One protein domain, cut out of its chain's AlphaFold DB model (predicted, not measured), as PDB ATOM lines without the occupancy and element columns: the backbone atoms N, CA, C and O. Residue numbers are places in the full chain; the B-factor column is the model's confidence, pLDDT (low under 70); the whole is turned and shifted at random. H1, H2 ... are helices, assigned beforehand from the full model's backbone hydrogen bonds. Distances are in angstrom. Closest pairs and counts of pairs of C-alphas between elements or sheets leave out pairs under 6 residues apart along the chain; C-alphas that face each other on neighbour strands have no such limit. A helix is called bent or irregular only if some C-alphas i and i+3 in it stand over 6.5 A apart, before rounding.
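AT A GLANCE: This is residues 2 to 73 and 310 to 342 of the 342 residues of the protein "Sugar ABC transporter permease" of Anaerolineae bacterium (UniProt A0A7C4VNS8). Two long helices, H1 and H3, meet near their ends as an open V with short H2 at the corner; residues 2 to 32 and 322 to 342 stand free. The 105 printed residues have three named helices, H1, H2, H3 in order, and no named strand: all helix. The whole is extended, radius of gyration of the C-alphas 21.3 A, spans 71 by 37 by 17 A.

HOW THE PARTS SIT: H1, residues 2 to 40, is one helix by its hydrogen bonds but bent: C-alphas 17 and 20 are 7.1 A apart. Its arms H1a, residues 2 to 17, and H1b, residues 20 to 40, stand at a steep tilt of 49 degrees. H1b, with residues 36 to 40 alone, touches H3, residues 310 to 340, opposite ways at a steep tilt of 44 degrees; the closest C-alphas, of Ser 40 and Ala 311, are 4.4 A apart. H3, with residues 311 to 316 alone, touches H2, residues 58 to 64; the closest C-alphas, of Ala 59 and Gln 312, are 4.8 A apart. Every O i to N i+4 pair is within hydrogen-bond range in H2, 10 of 12 in H1a, 15 of 17 in H1b, 25 of 27 in H3.

IN THESE COORDINATES: H1a, 22.8 A long, begins at C-alpha 2 (54.705, -91.323, 134.089); H1b is 29.0 A. H2 is 10.0 A. H3, 43.0 A with a kink of 30 degrees near residue 325, ends at C-alpha 340 (46.064, -78.708, 163.910).

THE WHOLE: Residues 74 to 309 are not printed; C-alphas 73 and 310 are 17.8 A apart across the cut. H1 to H2 is a long link. The pLDDT is under 70 at residues 2 to 5 and 339 to 342.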
ATOM      1  N   ALA A   2      56.110 -91.740 134.274       55.78
ATOM      2  CA  ALA A   2      54.705 -91.323 134.089       55.78
ATOM      3  C   ALA A   2      53.969 -90.889 135.384       55.78
ATOM      4  O   ALA A   2      53.300 -89.863 135.388       55.78
ATOM      5  N   LEU A   3      54.188 -91.578 136.512       56.50
ATOM      6  CA  LEU A   3      53.604 -91.228 137.824       56.50
ATOM      7  C   LEU A   3      53.980 -89.825 138.348       56.50
ATOM      8  O   LEU A   3      53.231 -89.229 139.118       56.50
ATOM      9  N   ASN A   4      55.125 -89.273 137.931       61.53
ATOM     10  CA  ASN A   4      55.521 -87.910 138.309       61.53
ATOM     11  C   ASN A   4      54.867 -86.848 137.413       61.53
ATOM     12  O   ASN A   4      54.753 -85.702 137.832       61.53
ATOM     13  N   TRP A   5      54.443 -87.210 136.198       64.12
ATOM     14  CA  TRP A   5      53.806 -86.288 135.258       64.12
ATOM     15  C   TRP A   5      52.370 -85.970 135.677       64.12
ATOM     16  O   TRP A   5      52.036 -84.798 135.811       64.12
ATOM     17  N   GLU A   6      51.558 -86.985 135.985       71.12
ATOM     18  CA  GLU A   6      50.177 -86.788 136.452       71.12
ATOM     19  C   GLU A   6      50.126 -86.016 137.773       71.12
ATOM     20  O   GLU A   6      49.418 -85.019 137.885       71.12
ATOM     21  N   LYS A   7      50.985 -86.374 138.735       72.50
ATOM     22  CA  LYS A   7      51.091 -85.664 140.018       72.50
ATOM     23  C   LYS A   7      51.509 -84.196 139.861       72.50
ATOM     24  O   LYS A   7      51.117 -83.352 140.664       72.50
ATOM     25  N   ASN A   8      52.327 -83.877 138.857       81.69
ATOM     26  CA  ASN A   8      52.703 -82.495 138.554       81.69
ATOM     27  C   ASN A   8      51.593 -81.764 137.787       81.69
ATOM     28  O   ASN A   8      51.364 -80.584 138.042       81.69
ATOM     29  N   TRP A   9      50.872 -82.459 136.907       85.94
ATOM     30  CA  TRP A   9      49.735 -81.920 136.168       85.94
ATOM     31  C   TRP A   9      48.578 -81.544 137.096       85.94
ATOM     32  O   TRP A   9      48.082 -80.424 137.018       85.94
ATOM     33  N   GLU A  10      48.215 -82.407 138.045       88.06
ATOM     34  CA  GLU A  10      47.187 -82.121 139.056       88.06
ATOM     35  C   GLU A  10      47.532 -80.889 139.901       88.06
ATOM     36  O   GLU A  10      46.677 -80.039 140.144       88.06
ATOM     37  N   LYS A  11      48.803 -80.737 140.298       87.19
ATOM     38  CA  LYS A  11      49.272 -79.545 141.021       87.19
ATOM     39  C   LYS A  11      49.181 -78.278 140.177       87.19
ATOM     40  O   LYS A  11      48.787 -77.239 140.695       87.19
ATOM     41  N   ILE A  12      49.546 -78.351 138.896       90.12
ATOM     42  CA  ILE A  12      49.488 -77.208 137.976       90.12
ATOM     43  C   ILE A  12      48.033 -76.810 137.716       90.12
ATOM     44  O   ILE A  12      47.708 -75.632 137.813       90.12
ATOM     45  N   VAL A  13      47.152 -77.775 137.444       91.75
ATOM     46  CA  VAL A  13      45.716 -77.534 137.239       91.75
ATOM     47  C   VAL A  13      45.080 -76.971 138.511       91.75
ATOM     48  O   VAL A  13      44.366 -75.973 138.440       91.75
ATOM     49  N   GLY A  14      45.396 -77.538 139.681       91.56
ATOM     50  CA  GLY A  14      44.939 -77.021 140.971       91.56
ATOM     51  C   GLY A  14      45.423 -75.593 141.244       91.56
ATOM     52  O   GLY A  14      44.640 -74.746 141.670       91.56
ATOM     53  N   PHE A  15      46.687 -75.288 140.936       91.75
ATOM     54  CA  PHE A  15      47.231 -73.936 141.063       91.75
ATOM     55  C   PHE A  15      46.565 -72.950 140.092       91.75
ATOM     56  O   PHE A  15      46.156 -71.868 140.504       91.75
ATOM     57  N   LEU A  16      46.398 -73.328 138.822       94.81
ATOM     58  CA  LEU A  16      45.710 -72.514 137.815       94.81
ATOM     59  C   LEU A  16      44.251 -72.238 138.196       94.81
ATOM     60  O   LEU A  16      43.750 -71.155 137.906       94.81
ATOM     61  N   PHE A  17      43.588 -73.173 138.881       95.81
ATOM     62  CA  PHE A  17      42.217 -73.001 139.356       95.81
ATOM     63  C   PHE A  17      42.098 -71.920 140.443       95.81
ATOM     64  O   PHE A  17      41.171 -71.112 140.413       95.81
ATOM     65  N   ILE A  18      43.053 -71.855 141.379       96.06
ATOM     66  CA  ILE A  18      43.061 -70.826 142.438       96.06
ATOM     67  C   ILE A  18      43.696 -69.502 141.992       96.06
ATOM     68  O   ILE A  18      43.476 -68.472 142.633       96.06
ATOM     69  N   LEU A  19      44.467 -69.508 140.901       96.19
ATOM     70  CA  LEU A  19      45.255 -68.366 140.440       96.19
ATOM     71  C   LEU A  19      44.428 -67.081 140.235       96.19
ATOM     72  O   LEU A  19      44.876 -66.042 140.721       96.19
ATOM     73  N   PRO A  20      43.226 -67.091 139.615       96.44
ATOM     74  CA  PRO A  20      42.419 -65.877 139.474       96.44
ATOM     75  C   PRO A  20      42.049 -65.251 140.823       96.44
ATOM     76  O   PRO A  20      42.122 -64.033 140.987       96.44
ATOM     77  N   SER A  21      41.720 -66.087 141.814       96.81
ATOM     78  CA  SER A  21      41.396 -65.633 143.171       96.81
ATOM     79  C   SER A  21      42.631 -65.084 143.882       96.81
ATOM     80  O   SER A  21      42.564 -64.040 144.528       96.81
ATOM     81  N   LEU A  22      43.781 -65.746 143.722       96.31
ATOM     82  CA  LEU A  22      45.048 -65.297 144.295       96.31
ATOM     83  C   LEU A  22      45.467 -63.934 143.724       96.31
ATOM     84  O   LEU A  22      45.827 -63.037 144.482       96.31
ATOM     85  N   ILE A  23      45.375 -63.762 142.402       96.94
ATOM     86  CA  ILE A  23      45.667 -62.492 141.726       96.94
ATOM     87  C   ILE A  23      44.726 -61.399 142.234       96.94
ATOM     88  O   ILE A  23      45.193 -60.317 142.583       96.94
ATOM     89  N   ALA A  24      43.423 -61.679 142.332       96.44
ATOM     90  CA  ALA A  24      42.458 -60.714 142.846       96.44
ATOM     91  C   ALA A  24      42.800 -60.270 144.278       96.44
ATOM     92  O   ALA A  24      42.783 -59.076 144.567       96.44
ATOM     93  N   ILE A  25      43.183 -61.197 145.162       96.81
ATOM     94  CA  ILE A  25      43.607 -60.872 146.532       96.81
ATOM     95  C   ILE A  25      44.893 -60.031 146.530       96.81
ATOM     96  O   ILE A  25      44.966 -59.013 147.217       96.81
ATOM     97  N   ILE A  26      45.905 -60.417 145.749       96.75
ATOM     98  CA  ILE A  26      47.174 -59.678 145.668       96.75
ATOM     99  C   ILE A  26      46.939 -58.245 145.189       96.75
ATOM    100  O   ILE A  26      47.458 -57.309 145.792       96.75
ATOM    101  N   VAL A  27      46.134 -58.061 144.145       96.94
ATOM    102  CA  VAL A  27      45.903 -56.745 143.541       96.94
ATOM    103  C   VAL A  27      44.958 -55.895 144.393       96.94
ATOM    104  O   VAL A  27      45.324 -54.792 144.797       96.94
ATOM    105  N   PHE A  28      43.758 -56.393 144.692       96.44
ATOM    106  CA  PHE A  28      42.697 -55.580 145.295       96.44
ATOM    107  C   PHE A  28      42.768 -55.496 146.818       96.44
ATOM    108  O   PHE A  28      42.225 -54.554 147.389       96.44
ATOM    109  N   VAL A  29      43.434 -56.440 147.489       94.69
ATOM    110  CA  VAL A  29      43.628 -56.377 148.944       94.69
ATOM    111  C   VAL A  29      45.012 -55.824 149.249       94.69
ATOM    112  O   VAL A  29      45.137 -54.692 149.711       94.69
ATOM    113  N   TYR A  30      46.067 -56.581 148.952       96.31
ATOM    114  CA  TYR A  30      47.422 -56.190 149.350       96.31
ATOM    115  C   TYR A  30      47.953 -54.994 148.552       96.31
ATOM    116  O   TYR A  30      48.599 -54.122 149.132       96.31
ATOM    117  N   GLY A  31      47.624 -54.897 147.262       97.69
ATOM    118  CA  GLY A  31      47.970 -53.748 146.426       97.69
ATOM    119  C   GLY A  31      47.335 -52.448 146.924       97.69
ATOM    120  O   GLY A  31      48.032 -51.445 147.063       97.69
ATOM    121  N   PHE A  32      46.048 -52.459 147.284       96.56
ATOM    122  CA  PHE A  32      45.378 -51.278 147.845       96.56
ATOM    123  C   PHE A  32      45.813 -50.945 149.274       96.56
ATOM    124  O   PHE A  32      45.901 -49.762 149.615       96.56
ATOM    125  N   ILE A  33      46.156 -51.943 150.094       97.19
ATOM    126  CA  ILE A  33      46.786 -51.706 151.401       97.19
ATOM    127  C   ILE A  33      48.134 -51.001 151.212       97.19
ATOM    128  O   ILE A  33      48.372 -49.963 151.830       97.19
ATOM    129  N   ALA A  34      48.991 -51.518 150.328       97.31
ATOM    130  CA  ALA A  34      50.290 -50.920 150.034       97.31
ATOM    131  C   ALA A  34      50.144 -49.502 149.464       97.31
ATOM    132  O   ALA A  34      50.849 -48.588 149.891       97.31
ATOM    133  N   TRP A  35      49.184 -49.295 148.559       96.75
ATOM    134  CA  TRP A  35      48.873 -47.983 147.997       96.75
ATOM    135  C   TRP A  35      48.419 -46.986 149.067       96.75
ATOM    136  O   TRP A  35      48.929 -45.871 149.127       96.75
ATOM    137  N   THR A  36      47.518 -47.393 149.963       96.56
ATOM    138  CA  THR A  36      47.078 -46.565 151.099       96.56
ATOM    139  C   THR A  36      48.256 -46.224 152.016       96.56
ATOM    140  O   THR A  36      48.416 -45.072 152.421       96.56
ATOM    141  N   GLY A  37      49.133 -47.200 152.275       97.12
ATOM    142  CA  GLY A  37      50.388 -46.990 152.993       97.12
ATOM    143  C   GLY A  37      51.271 -45.934 152.327       97.12
ATOM    144  O   GLY A  37      51.733 -45.016 153.000       97.12
ATOM    145  N   TRP A  38      51.440 -45.992 151.004       97.25
ATOM    146  CA  TRP A  38      52.209 -44.995 150.257       97.25
ATOM    147  C   TRP A  38      51.575 -43.600 150.302       97.25
ATOM    148  O   TRP A  38      52.256 -42.618 150.593       97.25
ATOM    149  N   VAL A  39      50.258 -43.497 150.088       96.62
ATOM    150  CA  VAL A  39      49.536 -42.217 150.158       96.62
ATOM    151  C   VAL A  39      49.689 -41.580 151.543       96.62
ATOM    152  O   VAL A  39      49.878 -40.367 151.629       96.62
ATOM    153  N   SER A  40      49.705 -42.380 152.615       97.12
ATOM    154  CA  SER A  40      49.856 -41.885 153.990       97.12
ATOM    155  C   SER A  40      51.181 -41.163 154.278       97.12
ATOM    156  O   SER A  40      51.235 -40.332 155.182       97.12
ATOM    157  N   VAL A  41      52.237 -41.458 153.511       96.94
ATOM    158  CA  VAL A  41      53.570 -40.829 153.628       96.94
ATOM    159  C   VAL A  41      53.889 -39.888 152.462       96.94
ATOM    160  O   VAL A  41      55.010 -39.389 152.325       96.94
ATOM    161  N   SER A  42      52.909 -39.646 151.595       96.19
ATOM    162  CA  SER A  42      53.033 -38.731 150.465       96.19
ATOM    163  C   SER A  42      52.764 -37.279 150.872       96.19
ATOM    164  O   SER A  42      52.166 -36.990 151.910       96.19
ATOM    165  N   ASN A  43      53.169 -36.330 150.032       92.94
ATOM    166  CA  ASN A  43      52.906 -34.904 150.223       92.94
ATOM    167  C   ASN A  43      51.512 -34.476 149.712       92.94
ATOM    168  O   ASN A  43      51.280 -33.290 149.459       92.94
ATOM    169  N   TRP A  44      50.564 -35.410 149.564       92.38
ATOM    170  CA  TRP A  44      49.192 -35.137 149.127       92.38
ATOM    171  C   TRP A  44      48.345 -34.530 150.260       92.38
ATOM    172  O   TRP A  44      47.456 -35.153 150.842       92.38
ATOM    173  N   LYS A  45      48.675 -33.282 150.611       85.56
ATOM    174  CA  LYS A  45      48.140 -32.574 151.784       85.56
ATOM    175  C   LYS A  45      46.706 -32.087 151.611       85.56
ATOM    176  O   LYS A  45      45.940 -32.154 152.569       85.56
ATOM    177  N   ARG A  46      46.359 -31.543 150.439       86.06
ATOM    178  CA  ARG A  46      45.019 -31.014 150.163       86.06
ATOM    179  C   ARG A  46      44.730 -30.944 148.667       86.06
ATOM    180  O   ARG A  46      45.617 -30.581 147.901       86.06
ATOM    181  N   GLY A  47      43.473 -31.171 148.301       84.75
ATOM    182  CA  GLY A  47      42.959 -30.940 146.952       84.75
ATOM    183  C   GLY A  47      42.940 -32.200 146.092       84.75
ATOM    184  O   GLY A  47      43.509 -33.227 146.453       84.75
ATOM    185  N   ALA A  48      42.243 -32.114 144.958       78.56
ATOM    186  CA  ALA A  48      42.054 -33.242 144.048       78.56
ATOM    187  C   ALA A  48      43.323 -33.599 143.258       78.56
ATOM    188  O   ALA A  48      43.443 -34.727 142.788       78.56
ATOM    189  N   GLU A  49      44.264 -32.662 143.122       88.75
ATOM    190  CA  GLU A  49      45.533 -32.897 142.435       88.75
ATOM    191  C   GLU A  49      46.479 -33.715 143.325       88.75
ATOM    192  O   GLU A  49      46.883 -33.247 144.398       88.75
ATOM    193  N   PRO A  50      46.838 -34.942 142.915       89.25
ATOM    194  CA  PRO A  50      47.672 -35.791 143.735       89.25
ATOM    195  C   PRO A  50      49.132 -35.348 143.700       89.25
ATOM    196  O   PRO A  50      49.723 -35.155 142.638       89.25
ATOM    197  N   ASN A  51      49.749 -35.278 144.879       92.31
ATOM    198  CA  ASN A  51      51.192 -35.117 145.017       92.31
ATOM    199  C   ASN A  51      51.796 -36.346 145.705       92.31
ATOM    200  O   ASN A  51      51.872 -36.420 146.930       92.31
ATOM    201  N   TYR A  52      52.257 -37.298 144.895       92.62
ATOM    202  CA  TYR A  52      52.844 -38.555 145.366       92.62
ATOM    203  C   TYR A  52      54.327 -38.456 145.748       92.62
ATOM    204  O   TYR A  52      54.961 -39.483 145.990       92.62
ATOM    205  N   THR A  53      54.905 -37.249 145.798       94.25
ATOM    206  CA  THR A  53      56.269 -37.084 146.319       94.25
ATOM    207  C   THR A  53      56.321 -37.501 147.784       94.25
ATOM    208  O   THR A  53      55.353 -37.319 148.527       94.25
ATOM    209  N   PHE A  54      57.444 -38.079 148.204       94.88
ATOM    210  CA  PHE A  54      57.621 -38.510 149.585       94.88
ATOM    211  C   PHE A  54      57.596 -37.294 150.522       94.88
ATOM    212  O   PHE A  54      58.478 -36.437 150.472       94.88
ATOM    213  N   GLY A  55      56.560 -37.213 151.357       89.06
ATOM    214  CA  GLY A  55      56.348 -36.151 152.343       89.06
ATOM    215  C   GLY A  55      56.781 -36.540 153.758       89.06
ATOM    216  O   GLY A  55      56.671 -35.725 154.675       89.06
ATOM    217  N   GLY A  56      57.259 -37.774 153.946       93.38
ATOM    218  CA  GLY A  56      57.602 -38.327 155.250       93.38
ATOM    219  C   GLY A  56      56.369 -38.587 156.114       93.38
ATOM    220  O   GLY A  56      55.274 -38.834 155.618       93.38
ATOM    221  N   PHE A  57      56.539 -38.515 157.434       94.50
ATOM    222  CA  PHE A  57      55.482 -38.807 158.407       94.50
ATOM    223  C   PHE A  57      54.690 -37.559 158.854       94.50
ATOM    224  O   PHE A  57      54.098 -37.569 159.930       94.50
ATOM    225  N   ASP A  58      54.642 -36.482 158.052       92.25
ATOM    226  CA  ASP A  58      53.930 -35.231 158.407       92.25
ATOM    227  C   ASP A  58      52.440 -35.477 158.700       92.25
ATOM    228  O   ASP A  58      51.893 -34.908 159.641       92.25
ATOM    229  N   ALA A  59      51.791 -36.373 157.945       93.69
ATOM    230  CA  ALA A  59      50.401 -36.764 158.186       93.69
ATOM    231  C   ALA A  59      50.206 -37.375 159.586       93.69
ATOM    232  O   ALA A  59      49.283 -36.994 160.303       93.69
ATOM    233  N   TYR A  60      51.110 -38.259 160.008       94.88
ATOM    234  CA  TYR A  60      51.085 -38.873 161.337       94.88
ATOM    235  C   TYR A  60      51.428 -37.860 162.436       94.88
ATOM    236  O   TYR A  60      50.756 -37.822 163.465       94.88
ATOM    237  N   ALA A  61      52.413 -36.988 162.206       92.31
ATOM    238  CA  ALA A  61      52.785 -35.939 163.154       92.31
ATOM    239  C   ALA A  61      51.633 -34.956 163.427       92.31
ATOM    240  O   ALA A  61      51.469 -34.504 164.559       92.31
ATOM    241  N   ARG A  62      50.802 -34.664 162.416       91.12
ATOM    242  CA  ARG A  62      49.565 -33.875 162.566       91.12
ATOM    243  C   ARG A  62      48.503 -34.593 163.390       91.12
ATOM    244  O   ARG A  62      47.861 -33.959 164.218       91.12
ATOM    245  N   LEU A  63      48.310 -35.892 163.151       92.31
ATOM    246  CA  LEU A  63      47.300 -36.698 163.845       92.31
ATOM    247  C   LEU A  63      47.615 -36.880 165.328       92.31
ATOM    248  O   LEU A  63      46.711 -36.832 166.149       92.31
ATOM    249  N   PHE A  64      48.883 -37.085 165.670       91.50
ATOM    250  CA  PHE A  64      49.303 -37.318 167.052       91.50
ATOM    251  C   PHE A  64      49.839 -36.060 167.750       91.50
ATOM    252  O   PHE A  64      50.219 -36.132 168.914       91.50
ATOM    253  N   GLY A  65      49.910 -34.918 167.058       88.88
ATOM    254  CA  GLY A  65      50.419 -33.668 167.629       88.88
ATOM    255  C   GLY A  65      51.874 -33.748 168.110       88.88
ATOM    256  O   GLY A  65      52.262 -32.996 168.995       88.88
ATOM    257  N   THR A  66      52.689 -34.657 167.559       83.38
ATOM    258  CA  THR A  66      54.030 -34.986 168.097       83.38
ATOM    259  C   THR A  66      55.065 -33.882 167.917       83.38
ATOM    260  O   THR A  66      56.120 -33.910 168.543       83.38
ATOM    261  N   THR A  67      54.800 -32.924 167.032       80.56
ATOM    262  CA  THR A  67      55.662 -31.762 166.792       80.56
ATOM    263  C   THR A  67      55.028 -30.535 167.430       80.56
ATOM    264  O   THR A  67      53.815 -30.372 167.324       80.56
ATOM    265  N   GLU A  68      55.827 -29.618 167.985       77.12
ATOM    266  CA  GLU A  68      55.339 -28.345 168.557       77.12
ATOM    267  C   GLU A  68      54.388 -27.595 167.608       77.12
ATOM    268  O   GLU A  68      53.377 -27.042 168.032       77.12
ATOM    269  N   ARG A  69      54.645 -27.680 166.295       77.31
ATOM    270  CA  ARG A  69      53.790 -27.138 165.227       77.31
ATOM    271  C   ARG A  69      52.329 -27.612 165.283       77.31
ATOM    272  O   ARG A  69      51.446 -26.888 164.830       77.31
ATOM    273  N   TYR A  70      52.079 -28.830 165.759       80.62
ATOM    274  CA  TYR A  70      50.768 -29.484 165.756       80.62
ATOM    275  C   TYR A  70      50.249 -29.809 167.164       80.62
ATOM    276  O   TYR A  70      49.137 -30.318 167.283       80.62
ATOM    277  N   ALA A  71      51.012 -29.493 168.215       72.88
ATOM    278  CA  ALA A  71      50.688 -29.839 169.599       72.88
ATOM    279  C   ALA A  71      49.344 -29.252 170.072       72.88
ATOM    280  O   ALA A  71      48.616 -29.896 170.818       72.88
ATOM    281  N   SER A  72      48.971 -28.064 169.587       72.88
ATOM    282  CA  SER A  72      47.677 -27.420 169.866       72.88
ATOM    283  C   SER A  72      46.686 -27.520 168.695       72.88
ATOM    284  O   SER A  72      45.793 -26.683 168.549       72.88
ATOM    285  N   GLY A  73      46.874 -28.493 167.798       82.94
ATOM    286  CA  GLY A  73      46.040 -28.675 166.615       82.94
ATOM    287  C   GLY A  73      44.679 -29.301 166.934       82.94
ATOM    288  O   GLY A  73      44.583 -30.275 167.686       82.94
ATOM    289  N   PHE A 310      43.908 -36.206 151.629       95.00
ATOM    290  CA  PHE A 310      44.099 -37.623 151.301       95.00
ATOM    291  C   PHE A 310      45.246 -38.305 152.058       95.00
ATOM    292  O   PHE A 310      45.046 -39.406 152.563       95.00
ATOM    293  N   ALA A 311      46.415 -37.669 152.213       95.94
ATOM    294  CA  ALA A 311      47.517 -38.264 152.983       95.94
ATOM    295  C   ALA A 311      47.150 -38.463 154.467       95.94
ATOM    296  O   ALA A 311      47.466 -39.493 155.062       95.94
ATOM    297  N   GLN A 312      46.424 -37.510 155.060       95.75
ATOM    298  CA  GLN A 312      45.970 -37.597 156.450       95.75
ATOM    299  C   GLN A 312      44.869 -38.648 156.625       95.75
ATOM    300  O   GLN A 312      44.939 -39.455 157.548       95.75
ATOM    301  N   GLY A 313      43.896 -38.697 155.712       96.62
ATOM    302  CA  GLY A 313      42.878 -39.745 155.684       96.62
ATOM    303  C   GLY A 313      43.476 -41.145 155.519       96.62
ATOM    304  O   GLY A 313      43.142 -42.058 156.275       96.62
ATOM    305  N   ALA A 314      44.440 -41.305 154.608       97.38
ATOM    306  CA  ALA A 314      45.176 -42.554 154.433       97.38
ATOM    307  C   ALA A 314      45.962 -42.947 155.694       97.38
ATOM    308  O   ALA A 314      45.949 -44.116 156.071       97.38
ATOM    309  N   ALA A 315      46.586 -41.991 156.392       97.75
ATOM    310  CA  ALA A 315      47.264 -42.249 157.664       97.75
ATOM    311  C   ALA A 315      46.300 -42.756 158.750       97.75
ATOM    312  O   ALA A 315      46.617 -43.731 159.433       97.75
ATOM    313  N   ILE A 316      45.093 -42.184 158.866       97.31
ATOM    314  CA  ILE A 316      44.055 -42.721 159.767       97.31
ATOM    315  C   ILE A 316      43.664 -44.147 159.348       97.31
ATOM    316  O   ILE A 316      43.538 -45.026 160.201       97.31
ATOM    317  N   GLY A 317      43.523 -44.404 158.042       97.25
ATOM    318  CA  GLY A 317      43.248 -45.737 157.497       97.25
ATOM    319  C   GLY A 317      44.324 -46.772 157.848       97.25
ATOM    320  O   GLY A 317      43.997 -47.890 158.243       97.25
ATOM    321  N   VAL A 318      45.604 -46.393 157.783       97.62
ATOM    322  CA  VAL A 318      46.724 -47.247 158.213       97.62
ATOM    323  C   VAL A 318      46.654 -47.523 159.717       97.62
ATOM    324  O   VAL A 318      46.819 -48.671 160.127       97.62
ATOM    325  N   VAL A 319      46.348 -46.519 160.546       96.44
ATOM    326  CA  VAL A 319      46.175 -46.729 161.994       96.44
ATOM    327  C   VAL A 319      45.020 -47.694 162.279       96.44
ATOM    328  O   VAL A 319      45.186 -48.625 163.066       96.44
ATOM    329  N   LEU A 320      43.877 -47.539 161.608       95.75
ATOM    330  CA  LEU A 320      42.748 -48.470 161.714       95.75
ATOM    331  C   LEU A 320      43.136 -49.900 161.329       95.75
ATOM    332  O   LEU A 320      42.789 -50.842 162.041       95.75
ATOM    333  N   LEU A 321      43.879 -50.066 160.231       95.94
ATOM    334  CA  LEU A 321      44.378 -51.371 159.804       95.94
ATOM    335  C   LEU A 321      45.262 -52.005 160.882       95.94
ATOM    336  O   LEU A 321      45.088 -53.185 161.182       95.94
ATOM    337  N   ILE A 322      46.169 -51.235 161.487       95.69
ATOM    338  CA  ILE A 322      47.032 -51.706 162.579       95.69
ATOM    339  C   ILE A 322      46.190 -52.126 163.789       95.69
ATOM    340  O   ILE A 322      46.369 -53.236 164.289       95.69
ATOM    341  N   LEU A 323      45.237 -51.296 164.225       93.69
ATOM    342  CA  LEU A 323      44.363 -51.599 165.366       93.69
ATOM    343  C   LEU A 323      43.558 -52.889 165.151       93.69
ATOM    344  O   LEU A 323      43.503 -53.745 166.033       93.69
ATOM    345  N   ILE A 324      42.976 -53.066 163.963       93.75
ATOM    346  CA  ILE A 324      42.237 -54.285 163.615       93.75
ATOM    347  C   ILE A 324      43.186 -55.486 163.523       93.75
ATOM    348  O   ILE A 324      42.845 -56.576 163.978       93.75
ATOM    349  N   SER A 325      44.388 -55.307 162.976       94.06
ATOM    350  CA  SER A 325      45.373 -56.386 162.825       94.06
ATOM    351  C   SER A 325      45.877 -56.903 164.173       94.06
ATOM    352  O   SER A 325      45.992 -58.116 164.344       94.06
ATOM    353  N   ILE A 326      46.105 -56.013 165.145       94.00
ATOM    354  CA  ILE A 326      46.485 -56.370 166.524       94.00
ATOM    355  C   ILE A 326      45.425 -57.267 167.177       94.00
ATOM    356  O   ILE A 326      45.765 -58.145 167.962       94.00
ATOM    357  N   LEU A 327      44.150 -57.085 166.833       90.50
ATOM    358  CA  LEU A 327      43.058 -57.915 167.332       90.50
ATOM    359  C   LEU A 327      42.929 -59.244 166.560       90.50
ATOM    360  O   LEU A 327      42.812 -60.308 167.163       90.50
ATOM    361  N   ILE A 328      42.916 -59.188 165.226       90.56
ATOM    362  CA  ILE A 328      42.536 -60.325 164.373       90.56
ATOM    363  C   ILE A 328      43.683 -61.310 164.150       90.56
ATOM    364  O   ILE A 328      43.452 -62.519 164.163       90.56
ATOM    365  N   ILE A 329      44.916 -60.837 163.953       93.06
ATOM    366  CA  ILE A 329      46.042 -61.723 163.625       93.06
ATOM    367  C   ILE A 329      46.332 -62.707 164.769       93.06
ATOM    368  O   ILE A 329      46.390 -63.907 164.489       93.06
ATOM    369  N   PRO A 330      46.454 -62.282 166.046       90.75
ATOM    370  CA  PRO A 330      46.700 -63.222 167.140       90.75
ATOM    371  C   PRO A 330      45.598 -64.271 167.267       90.75
ATOM    372  O   PRO A 330      45.886 -65.443 167.493       90.75
ATOM    373  N   TYR A 331      44.341 -63.871 167.062       85.94
ATOM    374  CA  TYR A 331      43.220 -64.801 167.058       85.94
ATOM    375  C   TYR A 331      43.350 -65.874 165.983       85.94
ATOM    376  O   TYR A 331      43.222 -67.057 166.294       85.94
ATOM    377  N   LEU A 332      43.601 -65.470 164.736       86.94
ATOM    378  CA  LEU A 332      43.729 -66.408 163.625       86.94
ATOM    379  C   LEU A 332      44.864 -67.397 163.888       86.94
ATOM    380  O   LEU A 332      44.679 -68.594 163.710       86.94
ATOM    381  N   VAL A 333      46.003 -66.918 164.392       88.31
ATOM    382  CA  VAL A 333      47.141 -67.778 164.742       88.31
ATOM    383  C   VAL A 333      46.773 -68.786 165.835       88.31
ATOM    384  O   VAL A 333      47.094 -69.965 165.703       88.31
ATOM    385  N   ILE A 334      46.091 -68.353 166.900       85.19
ATOM    386  CA  ILE A 334      45.663 -69.247 167.989       85.19
ATOM    387  C   ILE A 334      44.647 -70.276 167.480       85.19
ATOM    388  O   ILE A 334      44.762 -71.456 167.797       85.19
ATOM    389  N   ASN A 335      43.667 -69.846 166.681       80.88
ATOM    390  CA  ASN A 335      42.612 -70.723 166.178       80.88
ATOM    391  C   ASN A 335      43.159 -71.775 165.202       80.88
ATOM    392  O   ASN A 335      42.804 -72.943 165.317       80.88
ATOM    393  N   LEU A 336      44.066 -71.386 164.299       83.94
ATOM    394  CA  LEU A 336      44.700 -72.311 163.354       83.94
ATOM    395  C   LEU A 336      45.513 -73.393 164.076       83.94
ATOM    396  O   LEU A 336      45.379 -74.566 163.750       83.94
ATOM    397  N   ARG A 337      46.269 -73.027 165.118       82.94
ATOM    398  CA  ARG A 337      47.011 -74.003 165.937       82.94
ATOM    399  C   ARG A 337      46.088 -74.999 166.642       82.94
ATOM    400  O   ARG A 337      46.369 -76.187 166.663       82.94
ATOM    401  N   GLN A 338      44.955 -74.532 167.170       76.62
ATOM    402  CA  GLN A 338      43.973 -75.411 167.820       76.62
ATOM    403  C   GLN A 338      43.282 -76.377 166.849       76.62
ATOM    404  O   GLN A 338      42.772 -77.404 167.288       76.62
ATOM    405  N   GLN A 339      43.214 -76.047 165.556       69.56
ATOM    406  CA  GLN A 339      42.687 -76.956 164.536       69.56
ATOM    407  C   GLN A 339      43.701 -78.032 164.145       69.56
ATOM    408  O   GLN A 339      43.290 -79.147 163.866       69.56
ATOM    409  N   GLU A 340      44.999 -77.720 164.152       69.38
ATOM    410  CA  GLU A 340      46.064 -78.708 163.910       69.38
ATOM    411  C   GLU A 340      46.179 -79.740 165.046       69.38
ATOM    412  O   GLU A 340      46.617 -80.864 164.815       69.38
ATOM    413  N   GLU A 341      45.783 -79.368 166.267       63.12
ATOM    414  CA  GLU A 341      45.809 -80.236 167.455       63.12
ATOM    415  C   GLU A 341      44.564 -81.139 167.615       63.12
ATOM    416  O   GLU A 341      44.570 -82.011 168.485       63.12
ATOM    417  N   ARG A 342      43.496 -80.931 166.827       52.28
ATOM    418  CA  ARG A 342      42.230 -81.693 166.892       52.28
ATOM    419  C   ARG A 342      42.156 -82.804 165.855       52.28
ATOM    420  O   ARG A 342      41.621 -83.873 166.220       52.28
TER     421      ARG A 342